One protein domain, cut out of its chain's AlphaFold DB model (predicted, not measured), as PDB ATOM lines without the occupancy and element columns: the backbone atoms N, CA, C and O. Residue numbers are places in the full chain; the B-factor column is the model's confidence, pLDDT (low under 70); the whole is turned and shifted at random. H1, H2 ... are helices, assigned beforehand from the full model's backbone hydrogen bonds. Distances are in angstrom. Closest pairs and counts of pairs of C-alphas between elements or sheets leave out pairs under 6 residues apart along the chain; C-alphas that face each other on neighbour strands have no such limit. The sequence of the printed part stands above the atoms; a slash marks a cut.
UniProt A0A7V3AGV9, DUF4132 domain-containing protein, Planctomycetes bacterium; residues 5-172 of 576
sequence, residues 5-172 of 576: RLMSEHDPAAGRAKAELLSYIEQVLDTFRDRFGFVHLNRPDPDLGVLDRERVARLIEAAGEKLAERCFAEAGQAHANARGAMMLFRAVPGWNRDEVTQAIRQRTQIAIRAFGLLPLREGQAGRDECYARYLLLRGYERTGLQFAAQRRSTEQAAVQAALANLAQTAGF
ATOM      1  N   ARG A   5     -20.880  63.247 -46.688       46.81
ATOM      2  CA  ARG A   5     -20.804  64.507 -47.447       46.81
ATOM      3  C   ARG A   5     -20.489  65.719 -46.565       46.81
ATOM      4  O   ARG A   5     -19.881  66.668 -47.031       46.81
ATOM      5  N   LEU A   6     -20.855  65.663 -45.283       44.31
ATOM      6  CA  LEU A   6     -20.648  66.757 -44.328       44.31
ATOM      7  C   LEU A   6     -19.227  66.782 -43.746       44.31
ATOM      8  O   LEU A   6     -18.739  67.853 -43.406       44.31
ATOM      9  N   MET A   7     -18.545  65.634 -43.654       47.00
ATOM     10  CA  MET A   7     -17.161  65.580 -43.166       47.00
ATOM     11  C   MET A   7     -16.116  65.712 -44.283       47.00
ATOM     12  O   MET A   7     -15.049  66.264 -44.033       47.00
ATOM     13  N   SER A   8     -16.393  65.248 -45.513       45.97
ATOM     14  CA  SER A   8     -15.414  65.346 -46.609       45.97
ATOM     15  C   SER A   8     -15.377  66.716 -47.294       45.97
ATOM     16  O   SER A   8     -14.407  67.006 -47.986       45.97
ATOM     17  N   GLU A   9     -16.405  67.555 -47.128       47.56
ATOM     18  CA  GLU A   9     -16.458  68.895 -47.737       47.56
ATOM     19  C   GLU A   9     -15.958  70.024 -46.809       47.56
ATOM     20  O   GLU A   9     -15.864  71.164 -47.260       47.56
ATOM     21  N   HIS A  10     -15.598  69.755 -45.541       53.66
ATOM     22  CA  HIS A  10     -15.232  70.816 -44.578       53.66
ATOM     23  C   HIS A  10     -13.870  70.700 -43.880       53.66
ATOM     24  O   HIS A  10     -13.467  71.669 -43.240       53.66
ATOM     25  N   ASP A  11     -13.107  69.616 -44.061       67.31
ATOM     26  CA  ASP A  11     -11.718  69.569 -43.578       67.31
ATOM     27  C   ASP A  11     -10.722  69.121 -44.669       67.31
ATOM     28  O   ASP A  11     -10.465  67.925 -44.862       67.31
ATOM     29  N   PRO A  12     -10.119  70.083 -45.396       77.50
ATOM     30  CA  PRO A  12      -9.067  69.822 -46.375       77.50
ATOM     31  C   PRO A  12      -7.827  69.127 -45.792       77.50
ATOM     32  O   PRO A  12      -7.015  68.595 -46.553       77.50
ATOM     33  N   ALA A  13      -7.614  69.164 -44.471       79.00
ATOM     34  CA  ALA A  13      -6.517  68.456 -43.818       79.00
ATOM     35  C   ALA A  13      -6.829  66.959 -43.686       79.00
ATOM     36  O   ALA A  13      -6.016  66.142 -44.117       79.00
ATOM     37  N   ALA A  14      -8.031  66.595 -43.226       79.00
ATOM     38  CA  ALA A  14      -8.464  65.196 -43.140       79.00
ATOM     39  C   ALA A  14      -8.496  64.505 -44.518       79.00
ATOM     40  O   ALA A  14      -8.093  63.346 -44.656       79.00
ATOM     41  N   GLY A  15      -8.910  65.226 -45.569       84.00
ATOM     42  CA  GLY A  15      -8.868  64.729 -46.950       84.00
ATOM     43  C   GLY A  15      -7.448  64.446 -47.461       84.00
ATOM     44  O   GLY A  15      -7.216  63.419 -48.102       84.00
ATOM     45  N   ARG A  16      -6.480  65.315 -47.131       88.00
ATOM     46  CA  ARG A  16      -5.055  65.100 -47.446       88.00
ATOM     47  C   ARG A  16      -4.474  63.927 -46.659       88.00
ATOM     48  O   ARG A  16      -3.867  63.047 -47.263       88.00
ATOM     49  N   ALA A  17      -4.753  63.852 -45.358       86.88
ATOM     50  CA  ALA A  17      -4.312  62.753 -44.500       86.88
ATOM     51  C   ALA A  17      -4.842  61.391 -44.980       86.88
ATOM     52  O   ALA A  17      -4.093  60.417 -45.010       86.88
ATOM     53  N   LYS A  18      -6.100  61.321 -45.446       88.94
ATOM     54  CA  LYS A  18      -6.653  60.120 -46.095       88.94
ATOM     55  C   LYS A  18      -5.826  59.692 -47.310       88.94
ATOM     56  O   LYS A  18      -5.489  58.515 -47.433       88.94
ATOM     57  N   ALA A  19      -5.544  60.621 -48.223       88.88
ATOM     58  CA  ALA A  19      -4.798  60.320 -49.444       88.88
ATOM     59  C   ALA A  19      -3.370  59.850 -49.129       88.88
ATOM     60  O   ALA A  19      -2.905  58.864 -49.699       88.88
ATOM     61  N   GLU A  20      -2.705  60.504 -48.174       91.94
ATOM     62  CA  GLU A  20      -1.376  60.109 -47.705       91.94
ATOM     63  C   GLU A  20      -1.376  58.741 -47.013       91.94
ATOM     64  O   GLU A  20      -0.472  57.941 -47.253       91.94
ATOM     65  N   LEU A  21      -2.399  58.433 -46.209       90.44
ATOM     66  CA  LEU A  21      -2.547  57.132 -45.554       90.44
ATOM     67  C   LEU A  21      -2.743  56.005 -46.569       90.44
ATOM     68  O   LEU A  21      -2.055  54.991 -46.486       90.44
ATOM     69  N   LEU A  22      -3.629  56.187 -47.551       90.12
ATOM     70  CA  LEU A  22      -3.827  55.213 -48.628       90.12
ATOM     71  C   LEU A  22      -2.564  55.041 -49.481       90.12
ATOM     72  O   LEU A  22      -2.199  53.915 -49.805       90.12
ATOM     73  N   SER A  23      -1.861  56.134 -49.787       90.94
ATOM     74  CA  SER A  23      -0.584  56.080 -50.506       90.94
ATOM     75  C   SER A  23       0.479  55.309 -49.722       90.94
ATOM     76  O   SER A  23       1.180  54.482 -50.301       90.94
ATOM     77  N   TYR A  24       0.580  55.527 -48.409       91.38
ATOM     78  CA  TYR A  24       1.533  54.801 -47.573       91.38
ATOM     79  C   TYR A  24       1.170  53.317 -47.428       91.38
ATOM     80  O   TYR A  24       2.055  52.463 -47.460       91.38
ATOM     81  N   ILE A  25      -0.122  52.987 -47.336       89.44
ATOM     82  CA  ILE A  25      -0.587  51.596 -47.373       89.44
ATOM     83  C   ILE A  25      -0.149  50.920 -48.673       89.44
ATOM     84  O   ILE A  25       0.403  49.825 -48.609       89.44
ATOM     85  N   GLU A  26      -0.346  51.560 -49.826       87.94
ATOM     86  CA  GLU A  26       0.053  50.991 -51.118       87.94
ATOM     87  C   GLU A  26       1.573  50.805 -51.210       87.94
ATOM     88  O   GLU A  26       2.024  49.729 -51.590       87.94
ATOM     89  N   GLN A  27       2.365  51.784 -50.753       87.62
ATOM     90  CA  GLN A  27       3.829  51.658 -50.668       87.62
ATOM     91  C   GLN A  27       4.244  50.438 -49.841       87.62
ATOM     92  O   GLN A  27       5.126  49.682 -50.240       87.62
ATOM     93  N   VAL A  28       3.598  50.218 -48.693       87.12
ATOM     94  CA  VAL A  28       3.867  49.039 -47.863       87.12
ATOM     95  C   VAL A  28       3.409  47.764 -48.566       87.12
ATOM     96  O   VAL A  28       4.152  46.785 -48.567       87.12
ATOM     97  N   LEU A  29       2.227  47.739 -49.185       85.00
ATOM     98  CA  LEU A  29       1.744  46.571 -49.927       85.00
ATOM     99  C   LEU A  29       2.663  46.206 -51.098       85.00
ATOM    100  O   LEU A  29       2.894  45.016 -51.316       85.00
ATOM    101  N   ASP A  30       3.248  47.188 -51.781       84.19
ATOM    102  CA  ASP A  30       4.263  46.977 -52.817       84.19
ATOM    103  C   ASP A  30       5.490  46.248 -52.265       84.19
ATOM    104  O   ASP A  30       5.983  45.316 -52.902       84.19
ATOM    105  N   THR A  31       5.920  46.552 -51.032       82.56
ATOM    106  CA  THR A  31       7.008  45.794 -50.384       82.56
ATOM    107  C   THR A  31       6.656  44.334 -50.126       82.56
ATOM    108  O   THR A  31       7.562  43.535 -49.924       82.56
ATOM    109  N   PHE A  32       5.375  43.947 -50.142       81.19
ATOM    110  CA  PHE A  32       4.934  42.554 -50.051       81.19
ATOM    111  C   PHE A  32       4.730  41.886 -51.410       81.19
ATOM    112  O   PHE A  32       4.596  40.658 -51.452       81.19
ATOM    113  N   ARG A  33       4.705  42.647 -52.509       82.00
ATOM    114  CA  ARG A  33       4.531  42.086 -53.847       82.00
ATOM    115  C   ARG A  33       5.790  41.326 -54.270       82.00
ATOM    116  O   ARG A  33       6.928  41.679 -53.935       82.00
ATOM    117  N   ASP A  34       5.591  40.202 -54.941       72.19
ATOM    118  CA  ASP A  34       6.635  39.577 -55.741       72.19
ATOM    119  C   ASP A  34       6.721  40.246 -57.122       72.19
ATOM    120  O   ASP A  34       5.942  41.141 -57.456       72.19
ATOM    121  N   ARG A  35       7.665  39.796 -57.953       64.00
ATOM    122  CA  ARG A  35       7.838  40.324 -59.315       64.00
ATOM    123  C   ARG A  35       6.627  40.110 -60.236       64.00
ATOM    124  O   ARG A  35       6.587  40.684 -61.317       64.00
ATOM    125  N   PHE A  36       5.680  39.258 -59.840       62.31
ATOM    126  CA  PHE A  36       4.453  38.959 -60.577       62.31
ATOM    127  C   PHE A  36       3.239  39.724 -60.018       62.31
ATOM    128  O   PHE A  36       2.133  39.571 -60.531       62.31
ATOM    129  N   GLY A  37       3.438  40.561 -58.992       64.38
ATOM    130  CA  GLY A  37       2.399  41.385 -58.376       64.38
ATOM    131  C   GLY A  37       1.593  40.689 -57.274       64.38
ATOM    132  O   GLY A  37       0.629  41.272 -56.775       64.38
ATOM    133  N   PHE A  38       1.960  39.474 -56.852       67.31
ATOM    134  CA  PHE A  38       1.268  38.756 -55.779       67.31
ATOM    135  C   PHE A  38       1.779  39.168 -54.397       67.31
ATOM    136  O   PHE A  38       2.980  39.193 -54.142       67.31
ATOM    137  N   VAL A  39       0.859  39.445 -53.469       70.69
ATOM    138  CA  VAL A  39       1.182  39.815 -52.080       70.69
ATOM    139  C   VAL A  39       1.564  38.568 -51.275       70.69
ATOM    140  O   VAL A  39       0.713  37.725 -50.963       70.69
ATOM    141  N   HIS A  40       2.837  38.484 -50.880       77.94
ATOM    142  CA  HIS A  40       3.409  37.411 -50.069       77.94
ATOM    143  C   HIS A  40       3.851  37.916 -48.691       77.94
ATOM    144  O   HIS A  40       4.951  38.431 -48.515       77.94
ATOM    145  N   LEU A  41       3.020  37.678 -47.672       76.81
ATOM    146  CA  LEU A  41       3.282  38.091 -46.279       76.81
ATOM    147  C   LEU A  41       4.428  37.323 -45.594       76.81
ATOM    148  O   LEU A  41       4.893  37.710 -44.521       76.81
ATOM    149  N   ASN A  42       4.857  36.218 -46.204       81.38
ATOM    150  CA  ASN A  42       5.782  35.257 -45.623       81.38
ATOM    151  C   ASN A  42       7.039  35.144 -46.488       81.38
ATOM    152  O   ASN A  42       7.140  34.254 -47.334       81.38
ATOM    153  N   ARG A  43       7.996  36.051 -46.277       79.88
ATOM    154  CA  ARG A  43       9.310  36.029 -46.931       79.88
ATOM    155  C   ARG A  43      10.436  36.134 -45.902       79.88
ATOM    156  O   ARG A  43      10.204  36.672 -44.816       79.88
ATOM    157  N   PRO A  44      11.629  35.592 -46.207       78.94
ATOM    158  CA  PRO A  44      12.810  35.711 -45.359       78.94
ATOM    159  C   PRO A  44      13.449  37.099 -45.521       78.94
ATOM    160  O   PRO A  44      14.623  37.216 -45.850       78.94
ATOM    161  N   ASP A  45      12.636  38.138 -45.352       79.75
ATOM    162  CA  ASP A  45      13.012  39.540 -45.483       79.75
ATOM    163  C   ASP A  45      12.718  40.245 -44.143       79.75
ATOM    164  O   ASP A  45      11.553  40.243 -43.711       79.75
ATOM    165  N   PRO A  46      13.752  40.743 -43.439       82.81
ATOM    166  CA  PRO A  46      13.613  41.369 -42.127       82.81
ATOM    167  C   PRO A  46      12.997  42.770 -42.164       82.81
ATOM    168  O   PRO A  46      12.482  43.207 -41.137       82.81
ATOM    169  N   ASP A  47      13.014  43.451 -43.310       84.06
ATOM    170  CA  ASP A  47      12.441  44.795 -43.456       84.06
ATOM    171  C   ASP A  47      10.941  44.719 -43.780       84.06
ATOM    172  O   ASP A  47      10.162  45.647 -43.538       84.06
ATOM    173  N   LEU A  48      10.498  43.557 -44.264       86.00
ATOM    174  CA  LEU A  48       9.106  43.276 -44.567       86.00
ATOM    175  C   LEU A  48       8.215  43.407 -43.323       86.00
ATOM    176  O   LEU A  48       8.278  42.597 -42.392       86.00
ATOM    177  N   GLY A  49       7.296  44.374 -43.359       87.62
ATOM    178  CA  GLY A  49       6.342  44.645 -42.283       87.62
ATOM    179  C   GLY A  49       6.905  45.467 -41.122       87.62
ATOM    180  O   GLY A  49       6.264  45.529 -40.067       87.62
ATOM    181  N   VAL A  50       8.063  46.102 -41.312       92.88
ATOM    182  CA  VAL A  50       8.501  47.229 -40.485       92.88
ATOM    183  C   VAL A  50       7.769  48.482 -40.963       92.88
ATOM    184  O   VAL A  50       7.864  48.851 -42.131       92.88
ATOM    185  N   LEU A  51       6.983  49.108 -40.085       93.56
ATOM    186  CA  LEU A  51       6.258  50.344 -40.407       93.56
ATOM    187  C   LEU A  51       6.972  51.550 -39.805       93.56
ATOM    188  O   LEU A  51       7.569  51.432 -38.741       93.56
ATOM    189  N   ASP A  52       6.831  52.715 -40.431       93.69
ATOM    190  CA  ASP A  52       7.082  54.002 -39.783       93.69
ATOM    191  C   ASP A  52       5.900  54.287 -38.851       93.69
ATOM    192  O   ASP A  52       4.836  54.770 -39.261       93.69
ATOM    193  N   ARG A  53       6.064  53.903 -37.582       94.38
ATOM    194  CA  ARG A  53       5.001  53.989 -36.578       94.38
ATOM    195  C   ARG A  53       4.535  55.431 -36.384       94.38
ATOM    196  O   ARG A  53       3.336  55.665 -36.242       94.38
ATOM    197  N   GLU A  54       5.466  56.382 -36.349       93.56
ATOM    198  CA  GLU A  54       5.156  57.792 -36.109       93.56
ATOM    199  C   GLU A  54       4.360  58.377 -37.275       93.56
ATOM    200  O   GLU A  54       3.349  59.048 -37.061       93.56
ATOM    201  N   ARG A  55       4.744  58.060 -38.517       94.62
ATOM    202  CA  ARG A  55       3.978  58.447 -39.704       94.62
ATOM    203  C   ARG A  55       2.565  57.877 -39.675       94.62
ATOM    204  O   ARG A  55       1.626  58.632 -39.908       94.62
ATOM    205  N   VAL A  56       2.389  56.594 -39.352       94.75
ATOM    206  CA  VAL A  56       1.045  55.996 -39.247       94.75
ATOM    207  C   VAL A  56       0.223  56.677 -38.153       94.75
ATOM    208  O   VAL A  56      -0.923  57.039 -38.405       94.75
ATOM    209  N   ALA A  57       0.799  56.897 -36.969       94.31
ATOM    210  CA  ALA A  57       0.108  57.551 -35.860       94.31
ATOM    211  C   ALA A  57      -0.341  58.977 -36.223       94.31
ATOM    212  O   ALA A  57      -1.517  59.297 -36.057       94.31
ATOM    213  N   ARG A  58       0.551  59.792 -36.807       95.31
ATOM    214  CA  ARG A  58       0.228  61.155 -37.273       95.31
ATOM    215  C   ARG A  58      -0.871  61.163 -38.333       95.31
ATOM    216  O   ARG A  58      -1.746  62.022 -38.304       95.31
ATOM    217  N   LEU A  59      -0.848  60.209 -39.266       93.50
ATOM    218  CA  LEU A  59      -1.869  60.106 -40.312       93.50
ATOM    219  C   LEU A  59      -3.233  59.685 -39.751       93.50
ATOM    220  O   LEU A  59      -4.251  60.206 -40.201       93.50
ATOM    221  N   ILE A  60      -3.267  58.786 -38.762       93.69
ATOM    222  CA  ILE A  60      -4.506  58.416 -38.060       93.69
ATOM    223  C   ILE A  60      -5.062  59.619 -37.292       93.69
ATOM    224  O   ILE A  60      -6.256  59.891 -37.384       93.69
ATOM    225  N   GLU A  61      -4.208  60.351 -36.574       93.00
ATOM    226  CA  GLU A  61      -4.599  61.549 -35.826       93.00
ATOM    227  C   GLU A  61      -5.175  62.629 -36.756       93.00
ATOM    228  O   GLU A  61      -6.266  63.136 -36.510       93.00
ATOM    229  N   ALA A  62      -4.497  62.915 -37.873       90.81
ATOM    230  CA  ALA A  62      -4.928  63.921 -38.842       90.81
ATOM    231  C   ALA A  62      -6.193  63.524 -39.631       90.81
ATOM    232  O   ALA A  62      -6.988  64.389 -39.993       90.81
ATOM    233  N   ALA A  63      -6.395  62.234 -39.921       89.75
ATOM    234  CA  ALA A  63      -7.584  61.743 -40.626       89.75
ATOM    235  C   ALA A  63      -8.792  61.509 -39.696       89.75
ATOM    236  O   ALA A  63      -9.938  61.514 -40.151       89.75
ATOM    237  N   GLY A  64      -8.540  61.271 -38.407       91.81
ATOM    238  CA  GLY A  64      -9.511  60.779 -37.437       91.81
ATOM    239  C   GLY A  64      -9.711  59.257 -37.508       91.81
ATOM    240  O   GLY A  64      -9.756  58.653 -38.585       91.81
ATOM    241  N   GLU A  65      -9.906  58.629 -36.343       92.12
ATOM    242  CA  GLU A  65      -9.937  57.163 -36.191       92.12
ATOM    243  C   GLU A  65     -10.949  56.474 -37.120       92.12
ATOM    244  O   GLU A  65     -10.599  55.539 -37.837       92.12
ATOM    245  N   LYS A  66     -12.186  56.987 -37.201       91.06
ATOM    246  CA  LYS A  66     -13.249  56.408 -38.047       91.06
ATOM    247  C   LYS A  66     -12.911  56.419 -39.538       91.06
ATOM    248  O   LYS A  66     -13.371  55.560 -40.290       91.06
ATOM    249  N   LEU A  67     -12.188  57.438 -40.009       89.75
ATOM    250  CA  LEU A  67     -11.793  57.514 -41.412       89.75
ATOM    251  C   LEU A  67     -10.643  56.547 -41.691       89.75
ATOM    252  O   LEU A  67     -10.706  55.813 -42.674       89.75
ATOM    253  N   ALA A  68      -9.659  56.486 -40.794       91.94
ATOM    254  CA  ALA A  68      -8.550  55.545 -40.888       91.94
ATOM    255  C   ALA A  68      -9.018  54.075 -40.845       91.94
ATOM    256  O   ALA A  68      -8.590  53.281 -41.681       91.94
ATOM    257  N   GLU A  69      -9.954  53.715 -39.957       91.88
ATOM    258  CA  GLU A  69     -10.560  52.372 -39.920       91.88
ATOM    259  C   GLU A  69     -11.197  51.985 -41.258       91.88
ATOM    260  O   GLU A  69     -10.988  50.869 -41.744       91.88
ATOM    261  N   ARG A  70     -11.935  52.911 -41.885       89.44
ATOM    262  CA  ARG A  70     -12.515  52.694 -43.218       89.44
ATOM    263  C   ARG A  70     -11.437  52.518 -44.280       89.44
ATOM    264  O   ARG A  70     -11.533  51.576 -45.055       89.44
ATOM    265  N   CYS A  71     -10.388  53.341 -44.276       89.00
ATOM    266  CA  CYS A  71      -9.266  53.187 -45.204       89.00
ATOM    267  C   CYS A  71      -8.599  51.811 -45.084       89.00
ATOM    268  O   CYS A  71      -8.331  51.173 -46.099       89.00
ATOM    269  N   PHE A  72      -8.380  51.313 -43.863       90.44
ATOM    270  CA  PHE A  72      -7.825  49.972 -43.655       90.44
ATOM    271  C   PHE A  72      -8.786  48.869 -44.110       90.44
ATOM    272  O   PHE A  72      -8.352  47.864 -44.673       90.44
ATOM    273  N   ALA A  73     -10.093  49.041 -43.895       87.88
ATOM    274  CA  ALA A  73     -11.101  48.096 -44.365       87.88
ATOM    275  C   ALA A  73     -11.177  48.051 -45.902       87.88
ATOM    276  O   ALA A  73     -11.191  46.959 -46.469       87.88
ATOM    277  N   GLU A  74     -11.182  49.211 -46.564       87.19
ATOM    278  CA  GLU A  74     -11.177  49.357 -48.027       87.19
ATOM    279  C   GLU A  74      -9.913  48.732 -48.636       87.19
ATOM    280  O   GLU A  74     -10.004  47.857 -49.498       87.19
ATOM    281  N   ALA A  75      -8.730  49.091 -48.126       85.06
ATOM    282  CA  ALA A  75      -7.461  48.532 -48.591       85.06
ATOM    283  C   ALA A  75      -7.369  47.012 -48.361       85.06
ATOM    284  O   ALA A  75      -6.858  46.270 -49.200       85.06
ATOM    285  N   GLY A  76      -7.920  46.518 -47.247       82.75
ATOM    286  CA  GLY A  76      -7.979  45.090 -46.945       82.75
ATOM    287  C   GLY A  76      -8.879  44.278 -47.886       82.75
ATOM    288  O   GLY A  76      -8.688  43.064 -47.984       82.75
ATOM    289  N   GLN A  77      -9.835  44.919 -48.570       82.50
ATOM    290  CA  GLN A  77     -10.731  44.291 -49.550       82.50
ATOM    291  C   GLN A  77     -10.174  44.314 -50.982       82.50
ATOM    292  O   GLN A  77     -10.599  43.501 -51.801       82.50
ATOM    293  N   ALA A  78      -9.216  45.196 -51.282       72.44
ATOM    294  CA  ALA A  78      -8.696  45.397 -52.635       72.44
ATOM    295  C   ALA A  78      -7.917  44.188 -53.196       72.44
ATOM    296  O   ALA A  78      -7.932  43.960 -54.404       72.44
ATOM    297  N   HIS A  79      -7.267  43.380 -52.342       64.75
ATOM    298  CA  HIS A  79      -6.472  42.225 -52.782       64.75
ATOM    299  C   HIS A  79      -6.566  41.015 -51.842       64.75
ATOM    300  O   HIS A  79      -6.581  41.143 -50.614       64.75
ATOM    301  N   ALA A  80      -6.509  39.810 -52.422       59.25
ATOM    302  CA  ALA A  80      -6.266  38.584 -51.667       59.25
ATOM    303  C   ALA A  80      -4.912  38.709 -50.937       59.25
ATOM    304  O   ALA A  80      -3.901  39.022 -51.556       59.25
ATOM    305  N   ASN A  81      -4.907  38.497 -49.619       65.69
ATOM    306  CA  ASN A  81      -3.784  38.681 -48.677       65.69
ATOM    307  C   ASN A  81      -3.517  40.111 -48.157       65.69
ATOM    308  O   ASN A  81      -2.871  40.227 -47.113       65.69
ATOM    309  N   ALA A  82      -4.068  41.183 -48.745       72.81
ATOM    310  CA  ALA A  82      -3.914  42.544 -48.192       72.81
ATOM    311  C   ALA A  82      -4.550  42.688 -46.796       72.81
ATOM    312  O   ALA A  82      -4.025  43.391 -45.932       72.81
ATOM    313  N   ARG A  83      -5.615  41.923 -46.520       76.31
ATOM    314  CA  ARG A  83      -6.234  41.827 -45.188       76.31
ATOM    315  C   ARG A  83      -5.239  41.459 -44.083       76.31
ATOM    316  O   ARG A  83      -5.370  41.952 -42.967       76.31
ATOM    317  N   GLY A  84      -4.249  40.613 -44.381       80.38
ATOM    318  CA  GLY A  84      -3.209  40.256 -43.417       80.38
ATOM    319  C   GLY A  84      -2.262  41.422 -43.136       80.38
ATOM    320  O   GLY A  84      -1.969  41.692 -41.977       80.38
ATOM    321  N   ALA A  85      -1.856  42.174 -44.163       85.00
ATOM    322  CA  ALA A  85      -1.017  43.363 -43.994       85.00
ATOM    323  C   ALA A  85      -1.705  44.454 -43.150       85.00
ATOM    324  O   ALA A  85      -1.048  45.127 -42.357       85.00
ATOM    325  N   MET A  86      -3.037  44.576 -43.228       91.75
ATOM    326  CA  MET A  86      -3.803  45.524 -42.403       91.75
ATOM    327  C   MET A  86      -3.727  45.230 -40.898       91.75
ATOM    328  O   MET A  86      -3.966  46.125 -40.087       91.75
ATOM    329  N   MET A  87      -3.343  44.010 -40.499       93.00
ATOM    330  CA  MET A  87      -3.043  43.693 -39.099       93.00
ATOM    331  C   MET A  87      -1.923  44.583 -38.541       93.00
ATOM    332  O   MET A  87      -1.986  44.949 -37.370       93.00
ATOM    333  N   LEU A  88      -0.934  44.957 -39.363       94.19
ATOM    334  CA  LEU A  88       0.180  45.821 -38.958       94.19
ATOM    335  C   LEU A  88      -0.308  47.244 -38.665       94.19
ATOM    336  O   LEU A  88      -0.062  47.777 -37.589       94.19
ATOM    337  N   PHE A  89      -1.074  47.830 -39.587       94.94
ATOM    338  CA  PHE A  89      -1.599  49.190 -39.442       94.94
ATOM    339  C   PHE A  89      -2.562  49.320 -38.259       94.94
ATOM    340  O   PHE A  89      -2.451  50.262 -37.482       94.94
ATOM    341  N   ARG A  90      -3.454  48.338 -38.059       96.00
ATOM    342  CA  ARG A  90      -4.371  48.292 -36.904       96.00
ATOM    343  C   ARG A  90      -3.647  48.075 -35.568       96.00
ATOM    344  O   ARG A  90      -4.196  48.433 -34.525       96.00
ATOM    345  N   ALA A  91      -2.432  47.518 -35.591       97.00
ATOM    346  CA  ALA A  91      -1.627  47.315 -34.389       97.00
ATOM    347  C   ALA A  91      -1.009  48.611 -33.867       97.00
ATOM    348  O   ALA A  91      -0.898  48.741 -32.654       97.00
ATOM    349  N   VAL A  92      -0.694  49.580 -34.735       97.00
ATOM    350  CA  VAL A  92      -0.119  50.881 -34.338       97.00
ATOM    351  C   VAL A  92      -0.972  51.622 -33.292       97.00
ATOM    352  O   VAL A  92      -0.424  51.977 -32.247       97.00
ATOM    353  N   PRO A  93      -2.292  51.826 -33.488       95.94
ATOM    354  CA  PRO A  93      -3.158  52.398 -32.454       95.94
ATOM    355  C   PRO A  93      -3.595  51.367 -31.396       95.94
ATOM    356  O   PRO A  93      -4.218  51.716 -30.398       95.94
ATOM    357  N   GLY A  94      -3.284  50.080 -31.587       96.06
ATOM    358  CA  GLY A  94      -3.638  48.999 -30.665       96.06
ATOM    359  C   GLY A  94      -5.056  48.438 -30.819       96.06
ATOM    360  O   GLY A  94      -5.470  47.634 -29.982       96.06
ATOM    361  N   TRP A  95      -5.788  48.792 -31.882       96.56
ATOM    362  CA  TRP A  95      -7.183  48.380 -32.118       96.56
ATOM    363  C   TRP A  95      -7.384  46.864 -32.251       96.56
ATOM    364  O   TRP A  95      -8.496  46.363 -32.104       96.56
ATOM    365  N   ASN A  96      -6.324  46.112 -32.548       96.31
ATOM    366  CA  ASN A  96      -6.353  44.657 -32.708       96.31
ATOM    367  C   ASN A  96      -5.457  43.919 -31.697       96.31
ATOM    368  O   ASN A  96      -4.997  42.810 -31.978       96.31
ATOM    369  N   ARG A  97      -5.205  44.501 -30.515       96.44
ATOM    370  CA  ARG A  97      -4.339  43.902 -29.481       96.44
ATOM    371  C   ARG A  97      -4.680  42.447 -29.163       96.44
ATOM    372  O   ARG A  97      -3.775  41.611 -29.139       96.44
ATOM    373  N   ASP A  98      -5.952  42.141 -28.925       96.12
ATOM    374  CA  ASP A  98      -6.380  40.789 -28.544       96.12
ATOM    375  C   ASP A  98      -6.212  39.796 -29.700       96.12
ATOM    376  O   ASP A  98      -5.712  38.687 -29.506       96.12
ATOM    377  N   GLU A  99      -6.542  40.228 -30.921       95.38
ATOM    378  CA  GLU A  99      -6.347  39.462 -32.156       95.38
ATOM    379  C   GLU A  99      -4.867  39.090 -32.337       95.38
ATOM    380  O   GLU A  99      -4.537  37.914 -32.498       95.38
ATOM    381  N   VAL A 100      -3.963  40.068 -32.234       96.12
ATOM    382  CA  VAL A 100      -2.513  39.868 -32.383       96.12
ATOM    383  C   VAL A 100      -1.956  38.984 -31.262       96.12
ATOM    384  O   VAL A 100      -1.197  38.050 -31.528       96.12
ATOM    385  N   THR A 101      -2.371  39.218 -30.013       93.94
ATOM    386  CA  THR A 101      -1.908  38.453 -28.838       93.94
ATOM    387  C   THR A 101      -2.352  36.988 -28.887       93.94
ATOM    388  O   THR A 101      -1.646  36.102 -28.399       93.94
ATOM    389  N   GLN A 102      -3.500  36.698 -29.500       93.81
ATOM    390  CA  GLN A 102      -3.939  35.326 -29.730       93.81
ATOM    391  C   GLN A 102      -3.246  34.706 -30.952       93.81
ATOM    392  O   GLN A 102      -2.784  33.565 -30.880       93.81
ATOM    393  N   ALA A 103      -3.132  35.445 -32.058       92.31
ATOM    394  CA  ALA A 103      -2.547  34.956 -33.306       92.31
ATOM    395  C   ALA A 103      -1.048  34.646 -33.181       92.31
ATOM    396  O   ALA A 103      -0.571  33.665 -33.754       92.31
ATOM    397  N   ILE A 104      -0.305  35.405 -32.367       93.31
ATOM    398  CA  ILE A 104       1.125  35.150 -32.153       93.31
ATOM    399  C   ILE A 104       1.380  33.771 -31.522       93.31
ATOM    400  O   ILE A 104       2.377  33.123 -31.833       93.31
ATOM    401  N   ARG A 105       0.437  33.232 -30.731       90.88
ATOM    402  CA  ARG A 105       0.530  31.868 -30.169       90.88
ATOM    403  C   ARG A 105       0.559  30.790 -31.252       90.88
ATOM    404  O   ARG A 105       1.173  29.745 -31.055       90.88
ATOM    405  N   GLN A 106      -0.062  31.058 -32.402       89.50
ATOM    406  CA  GLN A 106      -0.034  30.191 -33.582       89.50
ATOM    407  C   GLN A 106       1.234  30.389 -34.433       89.50
ATOM    408  O   GLN A 106       1.401  29.711 -35.445       89.50
ATOM    409  N   ARG A 107       2.136  31.298 -34.029       89.00
ATOM    410  CA  ARG A 107       3.368  31.674 -34.743       89.00
ATOM    411  C   ARG A 107       3.134  32.111 -36.186       89.00
ATOM    412  O   ARG A 107       3.943  31.831 -37.071       89.00
ATOM    413  N   THR A 108       2.021  32.789 -36.452       89.50
ATOM    414  CA  THR A 108       1.822  33.389 -37.771       89.50
ATOM    415  C   THR A 108       2.783  34.566 -37.924       89.50
ATOM    416  O   THR A 108       2.896  35.426 -37.050       89.50
ATOM    417  N   GLN A 109       3.514  34.604 -39.036       90.50
ATOM    418  CA  GLN A 109       4.627  35.543 -39.213       90.50
ATOM    419  C   GLN A 109       4.144  37.000 -39.227       90.50
ATOM    420  O   GLN A 109       4.813  37.885 -38.705       90.50
ATOM    421  N   ILE A 110       2.948  37.253 -39.765       91.75
ATOM    422  CA  ILE A 110       2.332  38.582 -39.733       91.75
ATOM    423  C   ILE A 110       1.953  39.025 -38.311       91.75
ATOM    424  O   ILE A 110       2.147  40.189 -37.974       91.75
ATOM    425  N   ALA A 111       1.500  38.108 -37.445       94.44
ATOM    426  CA  ALA A 111       1.198  38.433 -36.052       94.44
ATOM    427  C   ALA A 111       2.469  38.676 -35.237       94.44
ATOM    428  O   ALA A 111       2.482  39.574 -34.403       94.44
ATOM    429  N   ILE A 112       3.546  37.924 -35.507       95.81
ATOM    430  CA  ILE A 112       4.867  38.185 -34.914       95.81
ATOM    431  C   ILE A 112       5.294  39.624 -35.235       95.81
ATOM    432  O   ILE A 112       5.590  40.380 -34.315       95.81
ATOM    433  N   ARG A 113       5.226  40.037 -36.509       95.31
ATOM    434  CA  ARG A 113       5.546  41.411 -36.945       95.31
ATOM    435  C   ARG A 113       4.669  42.470 -36.272       95.31
ATOM    436  O   ARG A 113       5.189  43.460 -35.759       95.31
ATOM    437  N   ALA A 114       3.353  42.241 -36.238       96.44
ATOM    438  CA  ALA A 114       2.376  43.158 -35.648       96.44
ATOM    439  C   ALA A 114       2.540  43.319 -34.130       96.44
ATOM    440  O   ALA A 114       2.262  44.380 -33.578       96.44
ATOM    441  N   PHE A 115       3.015  42.286 -33.438       97.50
ATOM    442  CA  PHE A 115       3.179  42.302 -31.986       97.50
ATOM    443  C   PHE A 115       4.175  43.355 -31.493       97.50
ATOM    444  O   PHE A 115       3.990  43.917 -30.411       97.50
ATOM    445  N   GLY A 116       5.196  43.665 -32.298       96.75
ATOM    446  CA  GLY A 116       6.121  44.762 -32.021       96.75
ATOM    447  C   GLY A 116       5.472  46.147 -32.101       96.75
ATOM    448  O   GLY A 116       5.909  47.044 -31.396       96.75
ATOM    449  N   LEU A 117       4.412  46.315 -32.902       97.44
ATOM    450  CA  LEU A 117       3.741  47.603 -33.148       97.44
ATOM    451  C   LEU A 117       2.702  47.978 -32.085       97.44
ATOM    452  O   LEU A 117       2.314  49.142 -31.997       97.44
ATOM    453  N   LEU A 118       2.220  47.006 -31.302       97.94
ATOM    454  CA  LEU A 118       1.188  47.255 -30.296       97.94
ATOM    455  C   LEU A 118       1.690  48.269 -29.255       97.94
ATOM    456  O   LEU A 118       2.753  48.028 -28.686       97.94
ATOM    457  N   PRO A 119       0.927  49.317 -28.894       97.06
ATOM    458  CA  PRO A 119       1.344  50.289 -27.885       97.06
ATOM    459  C   PRO A 119       1.822  49.631 -26.587       97.06
ATOM    460  O   PRO A 119       1.324  48.570 -26.199       97.06
ATOM    461  N   LEU A 120       2.786  50.230 -25.902       97.00
ATOM    462  CA  LEU A 120       3.158  49.804 -24.555       97.00
ATOM    463  C   LEU A 120       2.313  50.562 -23.533       97.00
ATOM    464  O   LEU A 120       1.833  51.663 -23.801       97.00
ATOM    465  N   ARG A 121       2.119  49.963 -22.357       95.50
ATOM    466  CA  ARG A 121       1.590  50.689 -21.194       95.50
ATOM    467  C   ARG A 121       2.528  51.832 -20.798       95.50
ATOM    468  O   ARG A 121       3.698  51.847 -21.163       95.50
ATOM    469  N   GLU A 122       2.034  52.769 -20.002       91.38
ATOM    470  CA  GLU A 122       2.857  53.867 -19.496       91.38
ATOM    471  C   GLU A 122       3.721  53.447 -18.293       91.38
ATOM    472  O   GLU A 122       3.407  52.509 -17.551       91.38
ATOM    473  N   GLY A 123       4.830  54.165 -18.096       92.12
ATOM    474  CA  GLY A 123       5.707  54.012 -16.936       92.12
ATOM    475  C   GLY A 123       6.347  52.624 -16.807       92.12
ATOM    476  O   GLY A 123       6.740  51.996 -17.790       92.12
ATOM    477  N   GLN A 124       6.473  52.143 -15.567       89.44
ATOM    478  CA  GLN A 124       7.145  50.872 -15.269       89.44
ATOM    479  C   GLN A 124       6.433  49.665 -15.896       89.44
ATOM    480  O   GLN A 124       7.094  48.759 -16.394       89.44
ATOM    481  N   ALA A 125       5.097  49.683 -15.950       93.50
ATOM    482  CA  ALA A 125       4.328  48.610 -16.575       93.50
ATOM    483  C   ALA A 125       4.635  48.475 -18.076       93.50
ATOM    484  O   ALA A 125       4.630  47.363 -18.600       93.50
ATOM    485  N   GLY A 126       4.929  49.591 -18.755       93.94
ATOM    486  CA  GLY A 126       5.394  49.601 -20.142       93.94
ATOM    487  C   GLY A 126       6.768  48.981 -20.322       93.94
ATOM    488  O   GLY A 126       6.968  48.184 -21.236       93.94
ATOM    489  N   ARG A 127       7.704  49.304 -19.421       90.88
ATOM    490  CA  ARG A 127       9.056  48.721 -19.416       90.88
ATOM    491  C   ARG A 127       9.005  47.209 -19.199       90.88
ATOM    492  O   ARG A 127       9.587  46.461 -19.979       90.88
ATOM    493  N   ASP A 128       8.222  46.758 -18.219       91.56
ATOM    494  CA  ASP A 128       8.015  45.330 -17.952       91.56
ATOM    495  C   ASP A 128       7.338  44.610 -19.128       91.56
ATOM    496  O   ASP A 128       7.702  43.479 -19.459       91.56
ATOM    497  N   GLU A 129       6.371  45.259 -19.784       95.88
ATOM    498  CA  GLU A 129       5.734  44.727 -20.989       95.88
ATOM    499  C   GLU A 129       6.735  44.624 -22.147       95.88
ATOM    500  O   GLU A 129       6.823  43.565 -22.766       95.88
ATOM    501  N   CYS A 130       7.528  45.667 -22.409       96.12
ATOM    502  CA  CYS A 130       8.574  45.671 -23.435       96.12
ATOM    503  C   CYS A 130       9.561  44.516 -23.229       96.12
ATOM    504  O   CYS A 130       9.801  43.723 -24.143       96.12
ATOM    505  N   TYR A 131      10.040  44.360 -21.995       93.38
ATOM    506  CA  TYR A 131      10.917  43.270 -21.591       93.38
ATOM    507  C   TYR A 131      10.277  41.889 -21.812       93.38
ATOM    508  O   TYR A 131      10.893  40.988 -22.387       93.38
ATOM    509  N   ALA A 132       9.008  41.711 -21.429       94.19
ATOM    510  CA  ALA A 132       8.285  40.459 -21.649       94.19
ATOM    511  C   ALA A 132       8.100  40.134 -23.143       94.19
ATOM    512  O   ALA A 132       8.238  38.974 -23.546       94.19
ATOM    513  N   ARG A 133       7.820  41.144 -23.980       96.69
ATOM    514  CA  ARG A 133       7.707  40.970 -25.435       96.69
ATOM    515  C   ARG A 133       9.041  40.585 -26.060       96.69
ATOM    516  O   ARG A 133       9.074  39.652 -26.862       96.69
ATOM    517  N   TYR A 134      10.127  41.241 -25.652       95.44
ATOM    518  CA  TYR A 134      11.481  40.885 -26.063       95.44
ATOM    519  C   TYR A 134      11.784  39.411 -25.757       95.44
ATOM    520  O   TYR A 134      12.114  38.649 -26.666       95.44
ATOM    521  N   LEU A 135      11.580  38.964 -24.513       92.38
ATOM    522  CA  LEU A 135      11.819  37.570 -24.122       92.38
ATOM    523  C   LEU A 135      10.996  36.561 -24.937       92.38
ATOM    524  O   LEU A 135      11.502  35.493 -25.295       92.38
ATOM    525  N   LEU A 136       9.738  36.885 -25.250       94.19
ATOM    526  CA  LEU A 136       8.883  36.040 -26.085       94.19
ATOM    527  C   LEU A 136       9.454  35.896 -27.502       94.19
ATOM    528  O   LEU A 136       9.588  34.771 -27.990       94.19
ATOM    529  N   LEU A 137       9.835  37.012 -28.135       94.25
ATOM    530  CA  LEU A 137      10.426  37.033 -29.477       94.25
ATOM    531  C   LEU A 137      11.741  36.236 -29.526       94.25
ATOM    532  O   LEU A 137      11.924  35.390 -30.401       94.25
ATOM    533  N   ARG A 138      12.601  36.394 -28.515       87.81
ATOM    534  CA  ARG A 138      13.829  35.593 -28.343       87.81
ATOM    535  C   ARG A 138      13.538  34.103 -28.163       87.81
ATOM    536  O   ARG A 138      14.267  33.238 -28.655       87.81
ATOM    537  N   GLY A 139      12.440  33.780 -27.484       88.50
ATOM    538  CA  GLY A 139      11.950  32.413 -27.347       88.50
ATOM    539  C   GLY A 139      11.655  31.748 -28.695       88.50
ATOM    540  O   GLY A 139      11.920  30.548 -28.852       88.50
ATOM    541  N   TYR A 140      11.159  32.501 -29.680       90.00
ATOM    542  CA  TYR A 140      10.917  31.990 -31.033       90.00
ATOM    543  C   TYR A 140      12.200  31.686 -31.786       90.00
ATOM    544  O   TYR A 140      12.295  30.598 -32.343       90.00
ATOM    545  N   GLU A 141      13.231  32.525 -31.696       81.44
ATOM    546  CA  GLU A 141      14.530  32.222 -32.315       81.44
ATOM    547  C   GLU A 141      15.120  30.907 -31.782       81.44
ATOM    548  O   GLU A 141      15.550  30.048 -32.553       81.44
ATOM    549  N   ARG A 142      15.065  30.694 -30.459       80.06
ATOM    550  CA  ARG A 142      15.600  29.476 -29.828       80.06
ATOM    551  C   ARG A 142      14.822  28.222 -30.220       80.06
ATOM    552  O   ARG A 142      15.404  27.183 -30.517       80.06
ATOM    553  N   THR A 143      13.496  28.296 -30.174       83.31
ATOM    554  CA  THR A 143      12.624  27.145 -30.465       83.31
ATOM    555  C   THR A 143      12.436  26.910 -31.961       83.31
ATOM    556  O   THR A 143      12.086  25.802 -32.355       83.31
ATOM    557  N   GLY A 144      12.696  27.911 -32.802       76.50
ATOM    558  CA  GLY A 144      12.621  27.824 -34.258       76.50
ATOM    559  C   GLY A 144      13.719  26.959 -34.881       76.50
ATOM    560  O   GLY A 144      13.569  26.501 -36.013       76.50
ATOM    561  N   LEU A 145      14.789  26.652 -34.131       74.62
ATOM    562  CA  LEU A 145      15.882  25.769 -34.563       74.62
ATOM    563  C   LEU A 145      15.422  24.351 -34.934       74.62
ATOM    564  O   LEU A 145      16.099  23.683 -35.711       74.62
ATOM    565  N   GLN A 146      14.279  23.897 -34.409       79.75
ATOM    566  CA  GLN A 146      13.705  22.583 -34.722       79.75
ATOM    567  C   GLN A 146      13.000  22.530 -36.090       79.75
ATOM    568  O   GLN A 146      12.645  21.450 -36.559       79.75
ATOM    569  N   PHE A 147      12.751  23.680 -36.725       80.81
ATOM    570  CA  PHE A 147      12.064  23.745 -38.011       80.81
ATOM    571  C   PHE A 147      13.026  23.621 -39.198       80.81
ATOM    572  O   PHE A 147      14.216  23.922 -39.110       80.81
ATOM    573  N   ALA A 148      12.482  23.214 -40.350       77.69
ATOM    574  CA  ALA A 148      13.215  23.181 -41.613       77.69
ATOM    575  C   ALA A 148      13.760  24.572 -41.994       77.69
ATOM    576  O   ALA A 148      13.153  25.593 -41.663       77.69
ATOM    577  N   ALA A 149      14.872  24.605 -42.739       71.19
ATOM    578  CA  ALA A 149      15.625  25.826 -43.050       71.19
ATOM    579  C   ALA A 149      14.755  26.974 -43.601       71.19
ATOM    580  O   ALA A 149      14.876  28.104 -43.134       71.19
ATOM    581  N   GLN A 150      13.819  26.674 -44.509       72.56
ATOM    582  CA  GLN A 150      12.911  27.672 -45.087       72.56
ATOM    583  C   GLN A 150      11.975  28.306 -44.045       72.56
ATOM    584  O   GLN A 150      11.793  29.524 -44.001       72.56
ATOM    585  N   ARG A 151      11.390  27.485 -43.164       80.94
ATOM    586  CA  ARG A 151      10.515  27.969 -42.089       80.94
ATOM    587  C   ARG A 151      11.312  28.744 -41.042       80.94
ATOM    588  O   ARG A 151      10.850  29.781 -40.587       80.94
ATOM    589  N   ARG A 152      12.515  28.275 -40.707       81.31
ATOM    590  CA  ARG A 152      13.423  28.980 -39.794       81.31
ATOM    591  C   ARG A 152      13.758  30.379 -40.318       81.31
ATOM    592  O   ARG A 152      13.659  31.331 -39.561       81.31
ATOM    593  N   SER A 153      14.088  30.494 -41.605       77.50
ATOM    594  CA  SER A 153      14.453  31.768 -42.239       77.50
ATOM    595  C   SER A 153      13.303  32.786 -42.228       77.50
ATOM    596  O   SER A 153      13.476  33.937 -41.842       77.50
ATOM    597  N   THR A 154      12.087  32.346 -42.564       84.56
ATOM    598  CA  THR A 154      10.902  33.224 -42.567       84.56
ATOM    599  C   THR A 154      10.429  33.621 -41.161       84.56
ATOM    600  O   THR A 154      10.023  34.764 -40.958       84.56
ATOM    601  N   GLU A 155      10.505  32.719 -40.171       90.56
ATOM    602  CA  GLU A 155      10.205  33.034 -38.762       90.56
ATOM    603  C   GLU A 155      11.251  33.996 -38.172       90.56
ATOM    604  O   GLU A 155      10.879  34.955 -37.501       90.56
ATOM    605  N   GLN A 156      12.538  33.797 -38.479       88.69
ATOM    606  CA  GLN A 156      13.621  34.689 -38.053       88.69
ATOM    607  C   GLN A 156      13.441  36.108 -38.605       88.69
ATOM    608  O   GLN A 156      13.493  37.066 -37.838       88.69
ATOM    609  N   ALA A 157      13.148  36.240 -39.900       88.06
ATOM    610  CA  ALA A 157      12.859  37.531 -40.517       88.06
ATOM    611  C   ALA A 157      11.657  38.235 -39.861       88.06
ATOM    612  O   ALA A 157      11.691  39.434 -39.596       88.06
ATOM    613  N   ALA A 158      10.603  37.485 -39.521       93.31
ATOM    614  CA  ALA A 158       9.449  38.037 -38.817       93.31
ATOM    615  C   ALA A 158       9.795  38.529 -37.402       93.31
ATOM    616  O   ALA A 158       9.285  39.565 -36.979       93.31
ATOM    617  N   VAL A 159      10.658  37.809 -36.677       94.94
ATOM    618  CA  VAL A 159      11.159  38.237 -35.361       94.94
ATOM    619  C   VAL A 159      12.014  39.501 -35.479       94.94
ATOM    620  O   VAL A 159      11.841  40.409 -34.671       94.94
ATOM    621  N   GLN A 160      12.880  39.600 -36.490       92.56
ATOM    622  CA  GLN A 160      13.693  40.798 -36.735       92.56
ATOM    623  C   GLN A 160      12.816  42.030 -37.000       92.56
ATOM    624  O   GLN A 160      12.973  43.044 -36.320       92.56
ATOM    625  N   ALA A 161      11.815  41.904 -37.875       94.06
ATOM    626  CA  ALA A 161      10.822  42.952 -38.109       94.06
ATOM    627  C   ALA A 161      10.043  43.322 -36.829       94.06
ATOM    628  O   ALA A 161       9.805  44.494 -36.544       94.06
ATOM    629  N   ALA A 162       9.669  42.330 -36.012       96.94
ATOM    630  CA  ALA A 162       8.987  42.567 -34.740       96.94
ATOM    631  C   ALA A 162       9.857  43.333 -33.733       96.94
ATOM    632  O   ALA A 162       9.344  44.205 -33.035       96.94
ATOM    633  N   LEU A 163      11.158  43.035 -33.661       96.94
ATOM    634  CA  LEU A 163      12.107  43.772 -32.826       96.94
ATOM    635  C   LEU A 163      12.296  45.206 -33.331       96.94
ATOM    636  O   LEU A 163      12.312  46.122 -32.514       96.94
ATOM    637  N   ALA A 164      12.368  45.420 -34.650       95.81
ATOM    638  CA  ALA A 164      12.439  46.759 -35.239       95.81
ATOM    639  C   ALA A 164      11.199  47.600 -34.896       95.81
ATOM    640  O   ALA A 164      11.310  48.740 -34.445       95.81
ATOM    641  N   ASN A 165      10.014  47.003 -35.021       97.44
ATOM    642  CA  ASN A 165       8.752  47.629 -34.636       97.44
ATOM    643  C   ASN A 165       8.659  47.892 -33.122       97.44
ATOM    644  O   ASN A 165       8.170  48.943 -32.701       97.44
ATOM    645  N   LEU A 166       9.138  46.958 -32.291       97.88
ATOM    646  CA  LEU A 166       9.174  47.126 -30.838       97.88
ATOM    647  C   LEU A 166      10.124  48.255 -30.430       97.88
ATOM    648  O   LEU A 166       9.805  48.989 -29.501       97.88
ATOM    649  N   ALA A 167      11.242  48.430 -31.139       96.25
ATOM    650  CA  ALA A 167      12.207  49.489 -30.865       96.25
ATOM    651  C   ALA A 167      11.564  50.866 -31.033       96.25
ATOM    652  O   ALA A 167      11.558  51.652 -30.088       96.25
ATOM    653  N   GLN A 168      10.900  51.092 -32.171       95.88
ATOM    654  CA  GLN A 168      10.129  52.312 -32.421       95.88
ATOM    655  C   GLN A 168       9.030  52.523 -31.373       95.88
ATOM    656  O   GLN A 168       8.824  53.630 -30.883       95.88
ATOM    657  N   THR A 169       8.315  51.456 -31.007       96.38
ATOM    658  CA  THR A 169       7.227  51.523 -30.018       96.38
ATOM    659  C   THR A 169       7.730  51.857 -28.614       96.38
ATOM    660  O   THR A 169       7.036  52.536 -27.860       96.38
ATOM    661  N   ALA A 170       8.928  51.395 -28.261       94.31
ATOM    662  CA  ALA A 170       9.572  51.651 -26.978       94.31
ATOM    663  C   ALA A 170      10.438  52.925 -26.964       94.31
ATOM    664  O   ALA A 170      10.986  53.261 -25.916       94.31
ATOM    665  N   GLY A 171      10.539  53.647 -28.088       90.88
ATOM    666  CA  GLY A 171      11.287  54.905 -28.194       90.88
ATOM    667  C   GLY A 171      12.796  54.747 -28.394       90.88
ATOM    668  O   GLY A 171      13.535  55.699 -28.161       90.88
ATOM    669  N   PHE A 172      13.267  53.571 -28.812       88.81
ATOM    670  CA  PHE A 172      14.657  53.368 -29.223       88.81
ATOM    671  C   PHE A 172      14.848  53.777 -30.688       88.81
ATOM    672  O   PHE A 172      13.950  53.588 -31.509       88.81
TER     673      PHE A 172
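Overview. This is residues 5 to 172 of the 576 residues of the protein "DUF4132 domain-containing protein" of Planctomycetes bacterium (UniProt A0A7V3AGV9). Four helical hairpins, H2 with H3, H4 with H5, H6 with H7 and H8 with H9, follow one another through a flat body, with H5 and H7 side by side near its middle. The long pair H8 and H9 makes one side, H9 packing on H7, while H2 and H4 make the other, with tiny H1 beyond H2 at that end. The 168 printed residues have nine named helices, H1 to H9 in chain order, and no named strand: the class is all helix. The whole is compact, with a radius of gyration of the C-alphas of 16.5 A and spans of 56 by 46 by 24 A.

Along the chain. H1, residues 5 to 8, begins at C-alpha 5 (-20.804, 64.507, -47.447). H2, residues 12 to 32, is 30.9 A long from first to last C-alpha. H3 is residues 53 to 63, H4 residues 65 to 78, 20.3 A long, and H5 residues 82 to 91. H6 is residues 97 to 106 and H7 residues 109 to 115. H8, residues 123 to 144, is 32.2 A long. H9, residues 149 to 170, is 31.0 A long and ends at C-alpha 170 (9.572, 51.651, -26.978).

Arrangement. H1 touches no helix. The hairpin H2 and H3 touches with the C-alphas of Ala 14 and Ala 63 closest, 4.4 A, at a steep tilt of 36 degrees, only just past shallow. Residues 18 to 25 of H2 touch H4, closest at the C-alphas of Leu 22 and Cys 71, 6.7 A. In the hairpin H4 and H5, the closest C-alphas are those of Gly 76 and Arg 83, 4.1 A. H5 touches H7, with the C-alphas of Leu 88 and Ala 114 closest at 4.8 A, at a shallow tilt of 20 degrees, the same way. In the hairpin H6 and H7, the C-alphas of Ile 104 and Ala 111 come closest, 5.1 A. H7 touches H9 at Arg 113 and Ala 162, their closest C-alphas, 4.2 A apart. The hairpin H8 and H9 has a shallow tilt of 10 degrees, opposite ways, its closest C-alphas being those of Gly 144 and Arg 152, 5.7 A. H2 and H9 are apart. Every O i to N i+4 pair is within hydrogen-bond range in H2, H3, H4, H7, H8 and H9, but 3 of 6 in H5 and 4 of 6 in H6; H1 is too short for such a pair.

Size, cuts and confidence. The C-alphas farthest apart, those of His 10 and Gln 146, are 57.1 A apart. The printed part has no cut. The link from H2 to H3, residues 33 to 52, is long. The pLDDT is under 70 in residues 5 to 11, 35 to 38 and 79 to 81.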